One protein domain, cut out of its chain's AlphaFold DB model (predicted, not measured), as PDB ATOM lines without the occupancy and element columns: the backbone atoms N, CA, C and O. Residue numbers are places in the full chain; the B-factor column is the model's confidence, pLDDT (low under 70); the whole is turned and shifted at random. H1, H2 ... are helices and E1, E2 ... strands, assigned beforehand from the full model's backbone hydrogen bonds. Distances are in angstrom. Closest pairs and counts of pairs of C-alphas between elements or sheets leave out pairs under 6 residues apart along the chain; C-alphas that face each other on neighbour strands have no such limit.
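This is residues 4 to 72 of the 120 residues of an uncharacterized protein of Deltaproteobacteria bacterium (UniProt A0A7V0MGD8). A short parallel two-strand ribbon, E1 and E2, lies between helix H1 toward one end and the small helices H2 and H3 toward the other, with a long loop, residues 31 to 52, running from H1 to H2. The 69 printed residues follow the order E1 H1 H2 H3 E2, mostly helix, though under half are in named elements. The whole is compact, radius of gyration of the C-alphas 12.1 A, spanning 32 by 25 by 23 A.

Find C-alpha 10 at (18.427, 2.661, 81.162), where E1, residues 10 to 12, begins; E2 is residues 69 to 71, and it ends at C-alpha 71 at (13.198, -1.414, 76.789). H1, residues 20 to 30, runs 15.2 A; H2 is residues 53 to 60, 10.6 A, and H3 residues 62 to 66.

E1 and E2 are parallel at 10 degrees; look for N 11 and O 69, 2.9 A. They form a strand-helix-strand unit, parallel neighbours with H1, H2 and H3 between. Residues 4 to 5 pair antiparallel with 10 to 11. H2 and H3 only just touch, only at the corner, with 3 pairs of C-alphas within 8 A, the closest Ile 57 and Tyr 65, 5.7 A. H1 and H2 are apart. In H1, H2 and H3 every O i to N i+4 pair is within hydrogen-bond range.

The printed part has no cut. The link H1 to H2 is long; residues 35 to 50 are under pLDDT 70.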
ATOM      1  N   MET A   4      19.181  -2.539  85.521       86.94
ATOM      2  CA  MET A   4      19.105  -1.078  85.506       86.94
ATOM      3  C   MET A   4      20.489  -0.475  85.680       86.94
ATOM      4  O   MET A   4      21.264  -0.922  86.526       86.94
ATOM      5  N   SER A   5      20.790   0.555  84.894       86.88
ATOM      6  CA  SER A   5      22.035   1.308  85.012       86.88
ATOM      7  C   SER A   5      21.743   2.784  85.226       86.88
ATOM      8  O   SER A   5      21.242   3.456  84.330       86.88
ATOM      9  N   HIS A   6      22.111   3.310  86.396       87.88
ATOM     10  CA  HIS A   6      22.049   4.751  86.659       87.88
ATOM     11  C   HIS A   6      23.068   5.527  85.813       87.88
ATOM     12  O   HIS A   6      22.743   6.585  85.290       87.88
ATOM     13  N   LYS A   7      24.276   4.972  85.614       91.12
ATOM     14  CA  LYS A   7      25.340   5.592  84.807       91.12
ATOM     15  C   LYS A   7      24.913   5.810  83.353       91.12
ATOM     16  O   LYS A   7      25.209   6.850  82.781       91.12
ATOM     17  N   HIS A   8      24.242   4.822  82.767       92.62
ATOM     18  CA  HIS A   8      23.808   4.857  81.368       92.62
ATOM     19  C   HIS A   8      22.323   5.224  81.202       92.62
ATOM     20  O   HIS A   8      21.843   5.282  80.077       92.62
ATOM     21  N   ARG A   9      21.611   5.480  82.311       93.06
ATOM     22  CA  ARG A   9      20.181   5.830  82.383       93.06
ATOM     23  C   ARG A   9      19.284   4.913  81.549       93.06
ATOM     24  O   ARG A   9      18.555   5.379  80.679       93.06
ATOM     25  N   PHE A  10      19.337   3.609  81.809       93.06
ATOM     26  CA  PHE A  10      18.427   2.661  81.162       93.06
ATOM     27  C   PHE A  10      17.841   1.631  82.132       93.06
ATOM     28  O   PHE A  10      18.462   1.297  83.150       93.06
ATOM     29  N   CYS A  11      16.680   1.092  81.753       90.50
ATOM     30  CA  CYS A  11      15.975  -0.008  82.408       90.50
ATOM     31  C   CYS A  11      15.664  -1.114  81.384       90.50
ATOM     32  O   CYS A  11      14.878  -0.921  80.462       90.50
ATOM     33  N   PHE A  12      16.263  -2.292  81.553       90.25
ATOM     34  CA  PHE A  12      15.882  -3.495  80.821       90.25
ATOM     35  C   PHE A  12      14.774  -4.225  81.579       90.25
ATOM     36  O   PHE A  12      15.032  -4.838  82.618       90.25
ATOM     37  N   ILE A  13      13.560  -4.188  81.038       89.81
ATOM     38  CA  ILE A  13      12.382  -4.872  81.571       89.81
ATOM     39  C   ILE A  13      12.381  -6.297  81.020       89.81
ATOM     40  O   ILE A  13      12.120  -6.542  79.841       89.81
ATOM     41  N   HIS A  14      12.717  -7.255  81.880       85.81
ATOM     42  CA  HIS A  14      12.775  -8.650  81.488       85.81
ATOM     43  C   HIS A  14      11.387  -9.273  81.447       85.81
ATOM     44  O   HIS A  14      10.771  -9.469  82.490       85.81
ATOM     45  N   ILE A  15      10.976  -9.663  80.246       86.38
ATOM     46  CA  ILE A  15       9.778 -10.453  80.008       86.38
ATOM     47  C   ILE A  15      10.196 -11.916  79.820       86.38
ATOM     48  O   ILE A  15      11.073 -12.231  79.006       86.38
ATOM     49  N   GLU A  16       9.599 -12.820  80.596       84.19
ATOM     50  CA  GLU A  16       9.970 -14.235  80.560       84.19
ATOM     51  C   GLU A  16       9.749 -14.860  79.178       84.19
ATOM     52  O   GLU A  16       8.774 -14.560  78.485       84.19
ATOM     53  N   LYS A  17      10.682 -15.746  78.804       87.31
ATOM     54  CA  LYS A  17      10.715 -16.512  77.542       87.31
ATOM     55  C   LYS A  17      10.926 -15.698  76.256       87.31
ATOM     56  O   LYS A  17      10.789 -16.243  75.164       87.31
ATOM     57  N   ASN A  18      11.405 -14.458  76.377       90.62
ATOM     58  CA  ASN A  18      11.731 -13.584  75.240       90.62
ATOM     59  C   ASN A  18      13.242 -13.326  75.110       90.62
ATOM     60  O   ASN A  18      13.691 -12.185  75.054       90.62
ATOM     61  N   ALA A  19      14.053 -14.392  75.153       89.38
ATOM     62  CA  ALA A  19      15.524 -14.328  75.077       89.38
ATOM     63  C   ALA A  19      16.203 -13.422  76.129       89.38
ATOM     64  O   ALA A  19      17.352 -13.002  75.976       89.38
ATOM     65  N   GLY A  20      15.522 -13.154  77.242       86.25
ATOM     66  CA  GLY A  20      16.006 -12.218  78.245       86.25
ATOM     67  C   GLY A  20      17.321 -12.630  78.913       86.25
ATOM     68  O   GLY A  20      18.133 -11.763  79.218       86.25
ATOM     69  N   THR A  21      17.595 -13.932  79.055       85.50
ATOM     70  CA  THR A  21      18.900 -14.448  79.510       85.50
ATOM     71  C   THR A  21      20.047 -14.010  78.597       85.50
ATOM     72  O   THR A  21      21.101 -13.613  79.092       85.50
ATOM     73  N   SER A  22      19.844 -14.034  77.276       90.62
ATOM     74  CA  SER A  22      20.851 -13.622  76.292       90.62
ATOM     75  C   SER A  22      21.150 -12.127  76.402       90.62
ATOM     76  O   SER A  22      22.314 -11.731  76.455       90.62
ATOM     77  N   ILE A  23      20.105 -11.304  76.530       90.25
ATOM     78  CA  ILE A  23      20.236  -9.854  76.731       90.25
ATOM     79  C   ILE A  23      20.932  -9.541  78.056       90.25
ATOM     80  O   ILE A  23      21.873  -8.750  78.079       90.25
ATOM     81  N   THR A  24      20.539 -10.204  79.152       86.31
ATOM     82  CA  THR A  24      21.228 -10.092  80.445       86.31
ATOM     83  C   THR A  24      22.718 -10.409  80.286       86.31
ATOM     84  O   THR A  24      23.546  -9.632  80.748       86.31
ATOM     85  N   HIS A  25      23.078 -11.498  79.599       87.06
ATOM     86  CA  HIS A  25      24.477 -11.889  79.403       87.06
ATOM     87  C   HIS A  25      25.276 -10.846  78.605       87.06
ATOM     88  O   HIS A  25      26.364 -10.446  79.025       87.06
ATOM     89  N   ALA A  26      24.722 -10.369  77.487       91.62
ATOM     90  CA  ALA A  26      25.352  -9.353  76.650       91.62
ATOM     91  C   ALA A  26      25.566  -8.035  77.416       91.62
ATOM     92  O   ALA A  26      26.672  -7.490  77.417       91.62
ATOM     93  N   LEU A  27      24.540  -7.564  78.136       88.12
ATOM     94  CA  LEU A  27      24.619  -6.352  78.952       88.12
ATOM     95  C   LEU A  27      25.596  -6.508  80.118       88.12
ATOM     96  O   LEU A  27      26.397  -5.610  80.354       88.12
ATOM     97  N   SER A  28      25.585  -7.639  80.832       86.75
ATOM     98  CA  SER A  28      26.542  -7.888  81.916       86.75
ATOM     99  C   SER A  28      27.985  -7.834  81.421       86.75
ATOM    100  O   SER A  28      28.821  -7.209  82.074       86.75
ATOM    101  N   LYS A  29      28.270  -8.413  80.246       88.81
ATOM    102  CA  LYS A  29      29.595  -8.340  79.616       88.81
ATOM    103  C   LYS A  29      29.967  -6.901  79.252       88.81
ATOM    104  O   LYS A  29      31.051  -6.450  79.611       88.81
ATOM    105  N   ALA A  30      29.067  -6.171  78.591       90.06
ATOM    106  CA  ALA A  30      29.302  -4.785  78.177       90.06
ATOM    107  C   ALA A  30      29.524  -3.837  79.371       90.06
ATOM    108  O   ALA A  30      30.370  -2.947  79.318       90.06
ATOM    109  N   LEU A  31      28.801  -4.061  80.469       87.19
ATOM    110  CA  LEU A  31      28.853  -3.241  81.683       87.19
ATOM    111  C   LEU A  31      29.906  -3.708  82.691       87.19
ATOM    112  O   LEU A  31      30.044  -3.088  83.745       87.19
ATOM    113  N   LYS A  32      30.641  -4.787  82.387       89.06
ATOM    114  CA  LYS A  32      31.625  -5.412  83.286       89.06
ATOM    115  C   LYS A  32      31.029  -5.765  84.658       89.06
ATOM    116  O   LYS A  32      31.682  -5.614  85.690       89.06
ATOM    117  N   ILE A  33      29.780  -6.232  84.673       80.12
ATOM    118  CA  ILE A  33      29.116  -6.707  85.891       80.12
ATOM    119  C   ILE A  33      29.657  -8.117  86.199       80.12
ATOM    120  O   ILE A  33      29.594  -8.978  85.316       80.12
ATOM    121  N   PRO A  34      30.196  -8.383  87.407       70.44
ATOM    122  CA  PRO A  34      30.760  -9.687  87.758       70.44
ATOM    123  C   PRO A  34      29.737 -10.830  87.639       70.44
ATOM    124  O   PRO A  34      28.526 -10.617  87.723       70.44
ATOM    125  N   HIS A  35      30.241 -12.054  87.421       58.59
ATOM    126  CA  HIS A  35      29.447 -13.220  87.018       58.59
ATOM    127  C   HIS A  35      28.173 -13.436  87.852       58.59
ATOM    128  O   HIS A  35      28.184 -13.606  89.068       58.59
ATOM    129  N   PHE A  36      27.065 -13.525  87.121       56.22
ATOM    130  CA  PHE A  36      25.690 -13.390  87.594       56.22
ATOM    131  C   PHE A  36      25.137 -14.565  88.427       56.22
ATOM    132  O   PHE A  36      24.011 -14.492  88.922       56.22
ATOM    133  N   LYS A  37      25.891 -15.663  88.602       50.78
ATOM    134  CA  LYS A  37      25.400 -16.859  89.322       50.78
ATOM    135  C   LYS A  37      25.018 -16.560  90.783       50.78
ATOM    136  O   LYS A  37      24.141 -17.227  91.316       50.78
ATOM    137  N   SER A  38      25.611 -15.537  91.401       43.22
ATOM    138  CA  SER A  38      25.385 -15.158  92.805       43.22
ATOM    139  C   SER A  38      24.327 -14.064  93.017       43.22
ATOM    140  O   SER A  38      23.859 -13.880  94.141       43.22
ATOM    141  N   TRP A  39      23.907 -13.351  91.964       46.06
ATOM    142  CA  TRP A  39      22.995 -12.197  92.072       46.06
ATOM    143  C   TRP A  39      21.519 -12.532  91.831       46.06
ATOM    144  O   TRP A  39      20.677 -11.637  91.821       46.06
ATOM    145  N   ARG A  40      21.166 -13.820  91.711       48.31
ATOM    146  CA  ARG A  40      19.762 -14.264  91.623       48.31
ATOM    147  C   ARG A  40      18.903 -13.865  92.840       48.31
ATOM    148  O   ARG A  40      17.694 -14.045  92.784       48.31
ATOM    149  N   TYR A  41      19.486 -13.349  93.931       49.53
ATOM    150  CA  TYR A  41      18.809 -13.327  95.233       49.53
ATOM    151  C   TYR A  41      19.192 -12.188  96.198       49.53
ATOM    152  O   TYR A  41      19.077 -12.381  97.410       49.53
ATOM    153  N   ARG A  42      19.642 -11.011  95.743       43.19
ATOM    154  CA  ARG A  42      19.912  -9.890  96.672       43.19
ATOM    155  C   ARG A  42      19.137  -8.635  96.273       43.19
ATOM    156  O   ARG A  42      19.458  -7.993  95.286       43.19
ATOM    157  N   GLY A  43      18.098  -8.316  97.045       52.72
ATOM    158  CA  GLY A  43      17.263  -7.125  96.870       52.72
ATOM    159  C   GLY A  43      15.804  -7.360  97.283       52.72
ATOM    160  O   GLY A  43      15.410  -8.512  97.480       52.72
ATOM    161  N   PRO A  44      14.987  -6.296  97.382       50.00
ATOM    162  CA  PRO A  44      13.587  -6.367  97.828       50.00
ATOM    163  C   PRO A  44      12.661  -7.168  96.892       50.00
ATOM    164  O   PRO A  44      11.509  -7.414  97.223       50.00
ATOM    165  N   PHE A  45      13.166  -7.614  95.739       54.28
ATOM    166  CA  PHE A  45      12.420  -8.355  94.716       54.28
ATOM    167  C   PHE A  45      12.866  -9.819  94.585       54.28
ATOM    168  O   PHE A  45      12.708 -10.442  93.534       54.28
ATOM    169  N   LYS A  46      13.460 -10.372  95.651       49.16
ATOM    170  CA  LYS A  46      13.881 -11.775  95.730       49.16
ATOM    171  C   LYS A  46      12.704 -12.698  95.375       49.16
ATOM    172  O   LYS A  46      11.690 -12.684  96.058       49.16
ATOM    173  N   GLY A  47      12.855 -13.505  94.322       49.81
ATOM    174  CA  GLY A  47      11.846 -14.484  93.895       49.81
ATOM    175  C   GLY A  47      10.854 -14.015  92.822       49.81
ATOM    176  O   GLY A  47      10.109 -14.850  92.327       49.81
ATOM    177  N   LYS A  48      10.856 -12.740  92.403       55.59
ATOM    178  CA  LYS A  48      10.051 -12.298  91.247       55.59
ATOM    179  C   LYS A  48      10.759 -12.621  89.922       55.59
ATOM    180  O   LYS A  48      11.948 -12.329  89.782       55.59
ATOM    181  N   GLY A  49      10.023 -13.162  88.942       56.09
ATOM    182  CA  GLY A  49      10.453 -13.527  87.572       56.09
ATOM    183  C   GLY A  49      10.863 -12.353  86.662       56.09
ATOM    184  O   GLY A  49      10.691 -12.379  85.448       56.09
ATOM    185  N   GLY A  50      11.430 -11.290  87.237       68.50
ATOM    186  CA  GLY A  50      11.707 -10.014  86.579       68.50
ATOM    187  C   GLY A  50      10.909  -8.865  87.197       68.50
ATOM    188  O   GLY A  50       9.871  -9.066  87.821       68.50
ATOM    189  N   LEU A  51      11.427  -7.649  87.039       77.81
ATOM    190  CA  LEU A  51      10.734  -6.407  87.387       77.81
ATOM    191  C   LEU A  51       9.891  -5.933  86.207       77.81
ATOM    192  O   LEU A  51      10.402  -5.875  85.086       77.81
ATOM    193  N   ARG A  52       8.646  -5.538  86.484       84.31
ATOM    194  CA  ARG A  52       7.758  -4.856  85.535       84.31
ATOM    195  C   ARG A  52       8.081  -3.365  85.500       84.31
ATOM    196  O   ARG A  52       8.708  -2.836  86.418       84.31
ATOM    197  N   ALA A  53       7.573  -2.662  84.488       88.69
ATOM    198  CA  ALA A  53       7.676  -1.201  84.411       88.69
ATOM    199  C   ALA A  53       7.180  -0.518  85.698       88.69
ATOM    200  O   ALA A  53       7.834   0.381  86.215       88.69
ATOM    201  N   ILE A  54       6.076  -1.005  86.279       87.75
ATOM    202  CA  ILE A  54       5.543  -0.451  87.528       87.75
ATOM    203  C   ILE A  54       6.495  -0.638  88.715       87.75
ATOM    204  O   ILE A  54       6.606   0.254  89.547       87.75
ATOM    205  N   ASP A  55       7.235  -1.750  88.781       86.25
ATOM    206  CA  ASP A  55       8.219  -1.964  89.847       86.25
ATOM    207  C   ASP A  55       9.379  -0.953  89.721       86.25
ATOM    208  O   ASP A  55       9.874  -0.452  90.730       86.25
ATOM    209  N   TYR A  56       9.766  -0.583  88.492       86.62
ATOM    210  CA  TYR A  56      10.737   0.489  88.240       86.62
ATOM    211  C   TYR A  56      10.209   1.877  88.604       86.62
ATOM    212  O   TYR A  56      10.929   2.648  89.237       86.62
ATOM    213  N   ILE A  57       8.965   2.188  88.236       92.00
ATOM    214  CA  ILE A  57       8.312   3.460  88.579       92.00
ATOM    215  C   ILE A  57       8.207   3.603  90.099       92.00
ATOM    216  O   ILE A  57       8.553   4.651  90.636       92.00
ATOM    217  N   ASN A  58       7.813   2.540  90.803       89.56
ATOM    218  CA  ASN A  58       7.725   2.532  92.263       89.56
ATOM    219  C   ASN A  58       9.098   2.711  92.931       89.56
ATOM    220  O   ASN A  58       9.187   3.309  93.998       89.56
ATOM    221  N   LEU A  59      10.168   2.201  92.312       85.88
ATOM    222  CA  LEU A  59      11.531   2.321  92.832       85.88
ATOM    223  C   LEU A  59      12.157   3.701  92.576       85.88
ATOM    224  O   LEU A  59      12.911   4.198  93.409       85.88
ATOM    225  N   LEU A  60      11.916   4.288  91.402       88.19
ATOM    226  CA  LEU A  60      12.598   5.504  90.941       88.19
ATOM    227  C   LEU A  60      11.768   6.782  91.112       88.19
ATOM    228  O   LEU A  60      12.350   7.865  91.161       88.19
ATOM    229  N   GLY A  61      10.442   6.660  91.163       94.81
ATOM    230  CA  GLY A  61       9.506   7.745  90.883       94.81
ATOM    231  C   GLY A  61       9.262   7.918  89.378       94.81
ATOM    232  O   GLY A  61      10.127   7.615  88.550       94.81
ATOM    233  N   ARG A  62       8.069   8.417  89.019       95.19
ATOM    234  CA  ARG A  62       7.626   8.550  87.619       95.19
ATOM    235  C   ARG A  62       8.557   9.429  86.783       95.19
ATOM    236  O   ARG A  62       9.025   8.977  85.748       95.19
ATOM    237  N   GLU A  63       8.884  10.628  87.259       97.31
ATOM    238  CA  GLU A  63       9.746  11.567  86.520       97.31
ATOM    239  C   GLU A  63      11.128  10.980  86.227       97.31
ATOM    240  O   GLU A  63      11.649  11.072  85.114       97.31
ATOM    241  N   LYS A  64      11.726  10.317  87.222       94.19
ATOM    242  CA  LYS A  64      13.034   9.694  87.051       94.19
ATOM    243  C   LYS A  64      12.957   8.509  86.097       94.19
ATOM    244  O   LYS A  64      13.839   8.394  85.257       94.19
ATOM    245  N   TYR A  65      11.932   7.664  86.187       95.38
ATOM    246  CA  TYR A  65      11.727   6.567  85.239       95.38
ATOM    247  C   TYR A  65      11.575   7.071  83.797       95.38
ATOM    248  O   TYR A  65      12.242   6.548  82.908       95.38
ATOM    249  N   ASP A  66      10.787   8.126  83.580       96.62
ATOM    250  CA  ASP A  66      10.576   8.722  82.254       96.62
ATOM    251  C   ASP A  66      11.869   9.335  81.680       96.62
ATOM    252  O   ASP A  66      12.036   9.422  80.465       96.62
ATOM    253  N   SER A  67      12.836   9.694  82.536       97.12
ATOM    254  CA  SER A  67      14.171  10.140  82.106       97.12
ATOM    255  C   SER A  67      15.122   9.004  81.677       97.12
ATOM    256  O   SER A  67      16.233   9.278  81.210       97.12
ATOM    257  N   TYR A  68      14.732   7.736  81.857       96.81
ATOM    258  CA  TYR A  68      15.537   6.559  81.519       96.81
ATOM    259  C   TYR A  68      15.065   5.950  80.200       96.81
ATOM    260  O   TYR A  68      13.873   5.825  79.935       96.81
ATOM    261  N   PHE A  69      16.009   5.448  79.408       97.31
ATOM    262  CA  PHE A  69      15.679   4.591  78.278       97.31
ATOM    263  C   PHE A  69      15.191   3.226  78.782       97.31
ATOM    264  O   PHE A  69      15.970   2.432  79.313       97.31
ATOM    265  N   SER A  70      13.901   2.944  78.626       94.44
ATOM    266  CA  SER A  70      13.300   1.677  79.051       94.44
ATOM    267  C   SER A  70      13.004   0.793  77.845       94.44
ATOM    268  O   SER A  70      12.422   1.257  76.870       94.44
ATOM    269  N   PHE A  71      13.399  -0.481  77.899       95.00
ATOM    270  CA  PHE A  71      13.198  -1.414  76.789       95.00
ATOM    271  C   PHE A  71      12.905  -2.838  77.261       95.00
ATOM    272  O   PHE A  71      13.308  -3.254  78.350       95.00
ATOM    273  N   ALA A  72      12.223  -3.591  76.402       92.94
ATOM    274  CA  ALA A  72      11.897  -4.997  76.580       92.94
ATOM    275  C   ALA A  72      11.978  -5.724  75.233       92.94
ATOM    276  O   ALA A  72      11.956  -5.097  74.176       92.94
TER     277      ALA A  72